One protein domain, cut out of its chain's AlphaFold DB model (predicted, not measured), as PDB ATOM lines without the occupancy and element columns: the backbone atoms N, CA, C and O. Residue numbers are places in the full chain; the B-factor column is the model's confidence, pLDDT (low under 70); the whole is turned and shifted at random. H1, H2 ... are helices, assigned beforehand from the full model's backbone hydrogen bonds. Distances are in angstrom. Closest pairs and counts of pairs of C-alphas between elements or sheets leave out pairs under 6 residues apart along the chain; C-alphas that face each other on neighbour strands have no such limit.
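This is residues 2 to 72 of the 245 residues of an uncharacterized protein of Deltaproteobacteria bacterium RIFOXYB12_FULL_58_9 (UniProt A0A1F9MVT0). One long helix, H2, makes the long axis, with H1 packed on residues 21 to 29 and H3 on residues 32 to 40. H4 is near the H1 end of H2. The printed part has 71 residues with four named helices, in the order H1, H2, H3, H4, which hold 55 of them, and no named strand; its class is all helix, and it is compact, with a radius of gyration of the C-alphas of 12.6 A, and spans 39 by 20 by 18 A.

H2, residues 20 to 41, runs 31.9 A from C-alpha 20 at (-33.890, 20.722, -9.600). H1 is residues 4 to 13, H3 residues 46 to 57, and H4 residues 61 to 71, ending at (-30.647, 14.426, -12.792).

H2 and H3 touch, closest at C-alphas 36 and 49, 5.2 A, opposite ways at a steep tilt of 53 degrees. H1 and H2 form a hairpin, closest at C-alphas 11 and 25, 6.7 A, at a steep tilt of 39 degrees. H4 and H1 are close but not clearly touching, closest at C-alphas 64 and 13, 7.7 A. In H1 to H4 every O i to N i+4 pair is within hydrogen-bond range.

The printed part has no cut and no long link. No printed residue is under pLDDT 70.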
ATOM      1  N   THR A   2     -34.360  16.632  12.382       78.62
ATOM      2  CA  THR A   2     -33.858  17.567  11.348       78.62
ATOM      3  C   THR A   2     -32.423  17.274  10.916       78.62
ATOM      4  O   THR A   2     -31.469  17.693  11.570       78.62
ATOM      5  N   PHE A   3     -32.259  16.662   9.738       94.44
ATOM      6  CA  PHE A   3     -30.990  16.550   8.993       94.44
ATOM      7  C   PHE A   3     -30.459  17.897   8.450       94.44
ATOM      8  O   PHE A   3     -29.479  17.929   7.713       94.44
ATOM      9  N   GLY A   4     -31.066  19.023   8.845       93.50
ATOM     10  CA  GLY A   4     -30.868  20.358   8.272       93.50
ATOM     11  C   GLY A   4     -29.415  20.791   8.039       93.50
ATOM     12  O   GLY A   4     -29.106  21.175   6.917       93.50
ATOM     13  N   PRO A   5     -28.498  20.706   9.026       94.19
ATOM     14  CA  PRO A   5     -27.109  21.122   8.818       94.19
ATOM     15  C   PRO A   5     -26.387  20.325   7.723       94.19
ATOM     16  O   PRO A   5     -25.617  20.890   6.953       94.19
ATOM     17  N   TYR A   6     -26.668  19.023   7.637       93.06
ATOM     18  CA  TYR A   6     -26.080  18.138   6.638       93.06
ATOM     19  C   TYR A   6     -26.690  18.376   5.251       93.06
ATOM     20  O   TYR A   6     -25.957  18.537   4.281       93.06
ATOM     21  N   LEU A   7     -28.019  18.502   5.166       94.38
ATOM     22  CA  LEU A   7     -28.704  18.820   3.908       94.38
ATOM     23  C   LEU A   7     -28.283  20.190   3.360       94.38
ATOM     24  O   LEU A   7     -28.038  20.310   2.167       94.38
ATOM     25  N   ALA A   8     -28.100  21.195   4.221       94.38
ATOM     26  CA  ALA A   8     -27.589  22.504   3.818       94.38
ATOM     27  C   ALA A   8     -26.139  22.427   3.309       94.38
ATOM     28  O   ALA A   8     -25.765  23.123   2.366       94.38
ATOM     29  N   GLN A   9     -25.299  21.580   3.912       92.56
ATOM     30  CA  GLN A   9     -23.949  21.337   3.404       92.56
ATOM     31  C   GLN A   9     -23.991  20.679   2.019       92.56
ATOM     32  O   GLN A   9     -23.268  21.106   1.118       92.56
ATOM     33  N   LEU A  10     -24.869  19.689   1.838       91.81
ATOM     34  CA  LEU A  10     -25.056  18.994   0.568       91.81
ATOM     35  C   LEU A  10     -25.594  19.931  -0.525       91.81
ATOM     36  O   LEU A  10     -25.094  19.936  -1.647       91.81
ATOM     37  N   GLU A  11     -26.560  20.781  -0.183       93.44
ATOM     38  CA  GLU A  11     -27.169  21.772  -1.076       93.44
ATOM     39  C   GLU A  11     -26.147  22.792  -1.593       93.44
ATOM     40  O   GLU A  11     -26.207  23.211  -2.753       93.44
ATOM     41  N   ASN A  12     -25.178  23.167  -0.754       91.75
ATOM     42  CA  ASN A  12     -24.075  24.043  -1.148       91.75
ATOM     43  C   ASN A  12     -23.028  23.333  -2.020       91.75
ATOM     44  O   ASN A  12     -22.353  23.994  -2.807       91.75
ATOM     45  N   ALA A  13     -22.888  22.010  -1.890       91.75
ATOM     46  CA  ALA A  13     -21.958  21.207  -2.685       91.75
ATOM     47  C   ALA A  13     -22.526  20.800  -4.059       91.75
ATOM     48  O   ALA A  13     -21.763  20.539  -4.989       91.75
ATOM     49  N   LEU A  14     -23.853  20.751  -4.207       88.50
ATOM     50  CA  LEU A  14     -24.528  20.399  -5.456       88.50
ATOM     51  C   LEU A  14     -24.453  21.543  -6.483       88.50
ATOM     52  O   LEU A  14     -25.115  22.574  -6.359       88.50
ATOM     53  N   GLU A  15     -23.714  21.323  -7.572       86.44
ATOM     54  CA  GLU A  15     -23.637  22.230  -8.733       86.44
ATOM     55  C   GLU A  15     -24.854  22.102  -9.679       86.44
ATOM     56  O   GLU A  15     -24.725  22.133 -10.903       86.44
ATOM     57  N   ILE A  16     -26.059  21.947  -9.125       83.12
ATOM     58  CA  ILE A  16     -27.314  21.826  -9.887       83.12
ATOM     59  C   ILE A  16     -28.083  23.155  -9.793       83.12
ATOM     60  O   ILE A  16     -28.135  23.739  -8.707       83.12
ATOM     61  N   PRO A  17     -28.659  23.702 -10.879       78.50
ATOM     62  CA  PRO A  17     -29.525  24.880 -10.788       78.50
ATOM     63  C   PRO A  17     -30.813  24.598  -9.986       78.50
ATOM     64  O   PRO A  17     -31.174  23.454  -9.726       78.50
ATOM     65  N   TYR A  18     -31.495  25.661  -9.550       81.94
ATOM     66  CA  TYR A  18     -32.872  25.553  -9.052       81.94
ATOM     67  C   TYR A  18     -33.852  25.579 -10.236       81.94
ATOM     68  O   TYR A  18     -33.608  26.352 -11.172       81.94
ATOM     69  N   PRO A  19     -34.987  24.850 -10.166       82.62
ATOM     70  CA  PRO A  19     -35.547  24.164  -8.989       82.62
ATOM     71  C   PRO A  19     -35.018  22.746  -8.715       82.62
ATOM     72  O   PRO A  19     -35.261  22.225  -7.629       82.62
ATOM     73  N   GLU A  20     -34.276  22.140  -9.641       81.25
ATOM     74  CA  GLU A  20     -33.890  20.722  -9.600       81.25
ATOM     75  C   GLU A  20     -33.065  20.372  -8.354       81.25
ATOM     76  O   GLU A  20     -33.241  19.314  -7.756       81.25
ATOM     77  N   ARG A  21     -32.215  21.296  -7.889       87.12
ATOM     78  CA  ARG A  21     -31.467  21.134  -6.632       87.12
ATOM     79  C   ARG A  21     -32.373  20.845  -5.429       87.12
ATOM     80  O   ARG A  21     -32.019  20.018  -4.595       87.12
ATOM     81  N   ALA A  22     -33.513  21.527  -5.325       88.69
ATOM     82  CA  ALA A  22     -34.422  21.367  -4.191       88.69
ATOM     83  C   ALA A  22     -35.102  19.990  -4.204       88.69
ATOM     84  O   ALA A  22     -35.290  19.394  -3.147       88.69
ATOM     85  N   GLU A  23     -35.427  19.482  -5.393       86.38
ATOM     86  CA  GLU A  23     -35.997  18.145  -5.580       86.38
ATOM     87  C   GLU A  23     -35.012  17.062  -5.127       86.38
ATOM     88  O   GLU A  23     -35.359  16.239  -4.282       86.38
ATOM     89  N   VAL A  24     -33.750  17.151  -5.564       87.19
ATOM     90  CA  VAL A  24     -32.682  16.220  -5.151       87.19
ATOM     91  C   VAL A  24     -32.465  16.243  -3.636       87.19
ATOM     92  O   VAL A  24     -32.354  15.197  -3.002       87.19
ATOM     93  N   ILE A  25     -32.436  17.430  -3.020       93.94
ATOM     94  CA  ILE A  25     -32.301  17.553  -1.561       93.94
ATOM     95  C   ILE A  25     -33.497  16.937  -0.832       93.94
ATOM     96  O   ILE A  25     -33.310  16.300   0.205       93.94
ATOM     97  N   SER A  26     -34.708  17.096  -1.369       93.62
ATOM     98  CA  SER A  26     -35.917  16.496  -0.801       93.62
ATOM     99  C   SER A  26     -35.896  14.969  -0.879       93.62
ATOM    100  O   SER A  26     -36.289  14.312   0.083       93.62
ATOM    101  N   GLU A  27     -35.439  14.398  -1.993       91.56
ATOM    102  CA  GLU A  27     -35.330  12.945  -2.177       91.56
ATOM    103  C   GLU A  27     -34.281  12.343  -1.229       91.56
ATOM    104  O   GLU A  27     -34.546  11.370  -0.524       91.56
ATOM    105  N   ILE A  28     -33.120  12.992  -1.108       92.31
ATOM    106  CA  ILE A  28     -32.066  12.580  -0.170       92.31
ATOM    107  C   ILE A  28     -32.538  12.686   1.284       92.31
ATOM    108  O   ILE A  28     -32.231  11.816   2.099       92.31
ATOM    109  N   ALA A  29     -33.295  13.732   1.623       94.94
ATOM    110  CA  ALA A  29     -33.883  13.872   2.951       94.94
ATOM    111  C   ALA A  29     -34.834  12.711   3.274       94.94
ATOM    112  O   ALA A  29     -34.736  12.151   4.363       94.94
ATOM    113  N   ALA A  30     -35.688  12.315   2.324       94.31
ATOM    114  CA  ALA A  30     -36.588  11.176   2.493       94.31
ATOM    115  C   ALA A  30     -35.813   9.867   2.719       94.31
ATOM    116  O   ALA A  30     -36.084   9.151   3.679       94.31
ATOM    117  N   HIS A  31     -34.772   9.601   1.923       93.75
ATOM    118  CA  HIS A  31     -33.936   8.407   2.102       93.75
ATOM    119  C   HIS A  31     -33.190   8.371   3.444       93.75
ATOM    120  O   HIS A  31     -33.041   7.303   4.040       93.75
ATOM    121  N   LEU A  32     -32.735   9.524   3.943       94.81
ATOM    122  CA  LEU A  32     -32.130   9.628   5.273       94.81
ATOM    123  C   LEU A  32     -33.134   9.347   6.392       94.81
ATOM    124  O   LEU A  32     -32.780   8.709   7.386       94.81
ATOM    125  N   GLU A  33     -34.359   9.849   6.252       96.19
ATOM    126  CA  GLU A  33     -35.435   9.614   7.214       96.19
ATOM    127  C   GLU A  33     -35.826   8.134   7.252       96.19
ATOM    128  O   GLU A  33     -35.892   7.569   8.346       96.19
ATOM    129  N   ASP A  34     -35.972   7.494   6.089       96.31
ATOM    130  CA  ASP A  34     -36.265   6.060   5.973       96.31
ATOM    131  C   ASP A  34     -35.163   5.208   6.621       96.31
ATOM    132  O   ASP A  34     -35.435   4.364   7.476       96.31
ATOM    133  N   LEU A  35     -33.893   5.482   6.297       96.12
ATOM    134  CA  LEU A  35     -32.762   4.730   6.844       96.12
ATOM    135  C   LEU A  35     -32.621   4.912   8.363       96.12
ATOM    136  O   LEU A  35     -32.298   3.970   9.089       96.12
ATOM    137  N   CYS A  36     -32.882   6.121   8.864       96.75
ATOM    138  CA  CYS A  36     -32.888   6.395  10.297       96.75
ATOM    139  C   CYS A  36     -34.034   5.659  11.002       96.75
ATOM    140  O   CYS A  36     -33.822   5.103  12.082       96.75
ATOM    141  N   ALA A  37     -35.226   5.621  10.399       96.81
ATOM    142  CA  ALA A  37     -36.370   4.890  10.936       96.81
ATOM    143  C   ALA A  37     -36.082   3.382  11.029       96.81
ATOM    144  O   ALA A  37     -36.357   2.775  12.068       96.81
ATOM    145  N   ASP A  38     -35.451   2.803  10.006       97.75
ATOM    146  CA  ASP A  38     -35.042   1.394   9.993       97.75
ATOM    147  C   ASP A  38     -34.008   1.075  11.086       97.75
ATOM    148  O   ASP A  38     -34.108   0.061  11.783       97.75
ATOM    149  N   LEU A  39     -33.019   1.949  11.295       97.00
ATOM    150  CA  LEU A  39     -32.019   1.783  12.358       97.00
ATOM    151  C   LEU A  39     -32.645   1.886  13.755       97.00
ATOM    152  O   LEU A  39     -32.351   1.072  14.635       97.00
ATOM    153  N   MET A  40     -33.562   2.834  13.952       97.25
ATOM    154  CA  MET A  40     -34.314   2.957  15.205       97.25
ATOM    155  C   MET A  40     -35.200   1.735  15.463       97.25
ATOM    156  O   MET A  40     -35.277   1.261  16.598       97.25
ATOM    157  N   PHE A  41     -35.830   1.182  14.422       97.38
ATOM    158  CA  PHE A  41     -36.617  -0.049  14.520       97.38
ATOM    159  C   PHE A  41     -35.768  -1.243  14.987       97.38
ATOM    160  O   PHE A  41     -36.239  -2.077  15.760       97.38
ATOM    161  N   ASN A  42     -34.490  -1.277  14.602       97.81
ATOM    162  CA  ASN A  42     -33.523  -2.291  15.029       97.81
ATOM    163  C   ASN A  42     -32.917  -2.041  16.426       97.81
ATOM    164  O   ASN A  42     -32.020  -2.770  16.852       97.81
ATOM    165  N   GLY A  43     -33.419  -1.047  17.165       97.69
ATOM    166  CA  GLY A  43     -33.024  -0.771  18.547       97.69
ATOM    167  C   GLY A  43     -31.830   0.172  18.700       97.69
ATOM    168  O   GLY A  43     -31.322   0.318  19.813       97.69
ATOM    169  N   THR A  44     -31.377   0.821  17.625       97.94
ATOM    170  CA  THR A  44     -30.354   1.871  17.699       97.94
ATOM    171  C   THR A  44     -30.949   3.154  18.288       97.94
ATOM    172  O   THR A  44     -32.101   3.502  18.020       97.94
ATOM    173  N   SER A  45     -30.175   3.876  19.105       97.12
ATOM    174  CA  SER A  45     -30.616   5.178  19.624       97.12
ATOM    175  C   SER A  45     -30.773   6.196  18.487       97.12
ATOM    176  O   SER A  45     -30.056   6.122  17.497       97.12
ATOM    177  N   GLU A  46     -31.685   7.169  18.603       95.75
ATOM    178  CA  GLU A  46     -31.958   8.149  17.530       95.75
ATOM    179  C   GLU A  46     -30.690   8.890  17.062       95.75
ATOM    180  O   GLU A  46     -30.466   9.062  15.864       95.75
ATOM    181  N   THR A  47     -29.827   9.299  17.997       95.75
ATOM    182  CA  THR A  47     -28.574   9.999  17.679       95.75
ATOM    183  C   THR A  47     -27.614   9.106  16.894       95.75
ATOM    184  O   THR A  47     -27.072   9.540  15.879       95.75
ATOM    185  N   GLU A  48     -27.428   7.857  17.329       96.44
ATOM    186  CA  GLU A  48     -26.567   6.892  16.638       96.44
ATOM    187  C   GLU A  48     -27.155   6.491  15.283       96.44
ATOM    188  O   GLU A  48     -26.426   6.448  14.299       96.44
ATOM    189  N   ALA A  49     -28.472   6.275  15.204       96.44
ATOM    190  CA  ALA A  49     -29.184   5.950  13.972       96.44
ATOM    191  C   ALA A  49     -29.012   7.059  12.931       96.44
ATOM    192  O   ALA A  49     -28.756   6.789  11.762       96.44
ATOM    193  N   ARG A  50     -29.075   8.320  13.363       94.69
ATOM    194  CA  ARG A  50     -28.859   9.477  12.496       94.69
ATOM    195  C   ARG A  50     -27.422   9.563  11.987       94.69
ATOM    196  O   ARG A  50     -27.208   9.809  10.800       94.69
ATOM    197  N   GLU A  51     -26.441   9.427  12.875       94.50
ATOM    198  CA  GLU A  51     -25.030   9.454  12.478       94.50
ATOM    199  C   GLU A  51     -24.680   8.294  11.551       94.50
ATOM    200  O   GLU A  51     -23.911   8.476  10.606       94.50
ATOM    201  N   GLU A  52     -25.240   7.117  11.815       95.56
ATOM    202  CA  GLU A  52     -25.041   5.928  10.999       95.56
ATOM    203  C   GLU A  52     -25.766   6.054   9.657       95.56
ATOM    204  O   GLU A  52     -25.179   5.713   8.641       95.56
ATOM    205  N   ALA A  53     -26.963   6.647   9.600       95.19
ATOM    206  CA  ALA A  53     -27.647   6.942   8.338       95.19
ATOM    207  C   ALA A  53     -26.834   7.909   7.460       95.19
ATOM    208  O   ALA A  53     -26.648   7.662   6.269       95.19
ATOM    209  N   ILE A  54     -26.270   8.973   8.051       93.69
ATOM    210  CA  ILE A  54     -25.380   9.908   7.340       93.69
ATOM    211  C   ILE A  54     -24.111   9.191   6.853       93.69
ATOM    212  O   ILE A  54     -23.674   9.410   5.720       93.69
ATOM    213  N   ARG A  55     -23.518   8.327   7.688       93.12
ATOM    214  CA  ARG A  55     -22.335   7.531   7.326       93.12
ATOM    215  C   ARG A  55     -22.634   6.519   6.226       93.12
ATOM    216  O   ARG A  55     -21.857   6.422   5.282       93.12
ATOM    217  N   ALA A  56     -23.744   5.801   6.315       92.88
ATOM    218  CA  ALA A  56     -24.144   4.767   5.369       92.88
ATOM    219  C   ALA A  56     -24.490   5.351   3.999       92.88
ATOM    220  O   ALA A  56     -24.138   4.769   2.976       92.88
ATOM    221  N   MET A  57     -25.104   6.535   3.971       88.69
ATOM    222  CA  MET A  57     -25.373   7.234   2.722       88.69
ATOM    223  C   MET A  57     -24.096   7.789   2.073       88.69
ATOM    224  O   MET A  57     -24.137   8.111   0.892       88.69
ATOM    225  N   SER A  58     -22.986   7.886   2.835       74.06
ATOM    226  CA  SER A  58     -21.625   8.230   2.381       74.06
ATOM    227  C   SER A  58     -21.644   9.164   1.175       74.06
ATOM    228  O   SER A  58     -21.171   8.808   0.098       74.06
ATOM    229  N   ALA A  59     -22.224  10.360   1.348       70.12
ATOM    230  CA  ALA A  59     -22.240  11.380   0.303       70.12
ATOM    231  C   ALA A  59     -20.848  12.003   0.154       70.12
ATOM    232  O   ALA A  59     -20.608  13.174   0.460       70.12
ATOM    233  N   ASP A  60     -19.899  11.175  -0.258       83.38
ATOM    234  CA  ASP A  60     -18.620  11.637  -0.728       83.38
ATOM    235  C   ASP A  60     -18.818  12.489  -1.993       83.38
ATOM    236  O   ASP A  60     -19.889  12.555  -2.609       83.38
ATOM    237  N   ALA A  61     -17.762  13.194  -2.392       78.69
ATOM    238  CA  ALA A  61     -17.813  14.018  -3.595       78.69
ATOM    239  C   ALA A  61     -18.124  13.194  -4.867       78.69
ATOM    240  O   ALA A  61     -18.528  13.772  -5.876       78.69
ATOM    241  N   GLY A  62     -17.932  11.868  -4.830       84.56
ATOM    242  CA  GLY A  62     -18.283  10.945  -5.907       84.56
ATOM    243  C   GLY A  62     -19.793  10.775  -6.035       84.56
ATOM    244  O   GLY A  62     -20.341  11.047  -7.102       84.56
ATOM    245  N   PHE A  63     -20.470  10.438  -4.937       85.88
ATOM    246  CA  PHE A  63     -21.920  10.268  -4.867       85.88
ATOM    247  C   PHE A  63     -22.672  11.530  -5.302       85.88
ATOM    248  O   PHE A  63     -23.578  11.464  -6.132       85.88
ATOM    249  N   VAL A  64     -22.250  12.705  -4.814       83.88
ATOM    250  CA  VAL A  64     -22.859  13.994  -5.202       83.88
ATOM    251  C   VAL A  64     -22.747  14.223  -6.713       83.88
ATOM    252  O   VAL A  64     -23.673  14.732  -7.347       83.88
ATOM    253  N   ARG A  65     -21.621  13.822  -7.310       82.94
ATOM    254  CA  ARG A  65     -21.377  13.967  -8.745       82.94
ATOM    255  C   ARG A  65     -22.187  12.973  -9.573       82.94
ATOM    256  O   ARG A  65     -22.681  13.359 -10.630       82.94
ATOM    257  N   GLU A  66     -22.330  11.736  -9.109       86.31
ATOM    258  CA  GLU A  66     -23.175  10.725  -9.757       86.31
ATOM    259  C   GLU A  66     -24.651  11.128  -9.717       86.31
ATOM    260  O   GLU A  66     -25.308  11.115 -10.757       86.31
ATOM    261  N   MET A  67     -25.143  11.604  -8.571       83.31
ATOM    262  CA  MET A  67     -26.508  12.130  -8.446       83.31
ATOM    263  C   MET A  67     -26.748  13.322  -9.378       83.31
ATOM    264  O   MET A  67     -27.732  13.353 -10.119       83.31
ATOM    265  N   ALA A  68     -25.814  14.276  -9.434       81.62
ATOM    266  CA  ALA A  68     -25.908  15.389 -10.376       81.62
ATOM    267  C   ALA A  68     -25.917  14.932 -11.846       81.62
ATOM    268  O   ALA A  68     -26.577  15.554 -12.679       81.62
ATOM    269  N   ASP A  69     -25.213  13.848 -12.178       85.00
ATOM    270  CA  ASP A  69     -25.145  13.309 -13.538       85.00
ATOM    271  C   ASP A  69     -26.415  12.545 -13.957       85.00
ATOM    272  O   ASP A  69     -26.728  12.502 -15.152       85.00
ATOM    273  N   VAL A  70     -27.150  11.974 -12.993       85.50
ATOM    274  CA  VAL A  70     -28.444  11.299 -13.210       85.50
ATOM    275  C   VAL A  70     -29.569  12.311 -13.434       85.50
ATOM    276  O   VAL A  70     -30.383  12.123 -14.339       85.50
ATOM    277  N   HIS A  71     -29.594  13.409 -12.672       79.31
ATOM    278  CA  HIS A  71     -30.647  14.426 -12.792       79.31
ATOM    279  C   HIS A  71     -30.411  15.446 -13.917       79.31
ATOM    280  O   HIS A  71     -31.320  16.194 -14.284       79.31
ATOM    281  N   GLN A  72     -29.221  15.486 -14.527       78.56
ATOM    282  CA  GLN A  72     -29.011  16.306 -15.720       78.56
ATOM    283  C   GLN A  72     -29.764  15.730 -16.923       78.56
ATOM    284  O   GLN A  72     -29.519  14.609 -17.371       78.56
TER     285      GLN A  72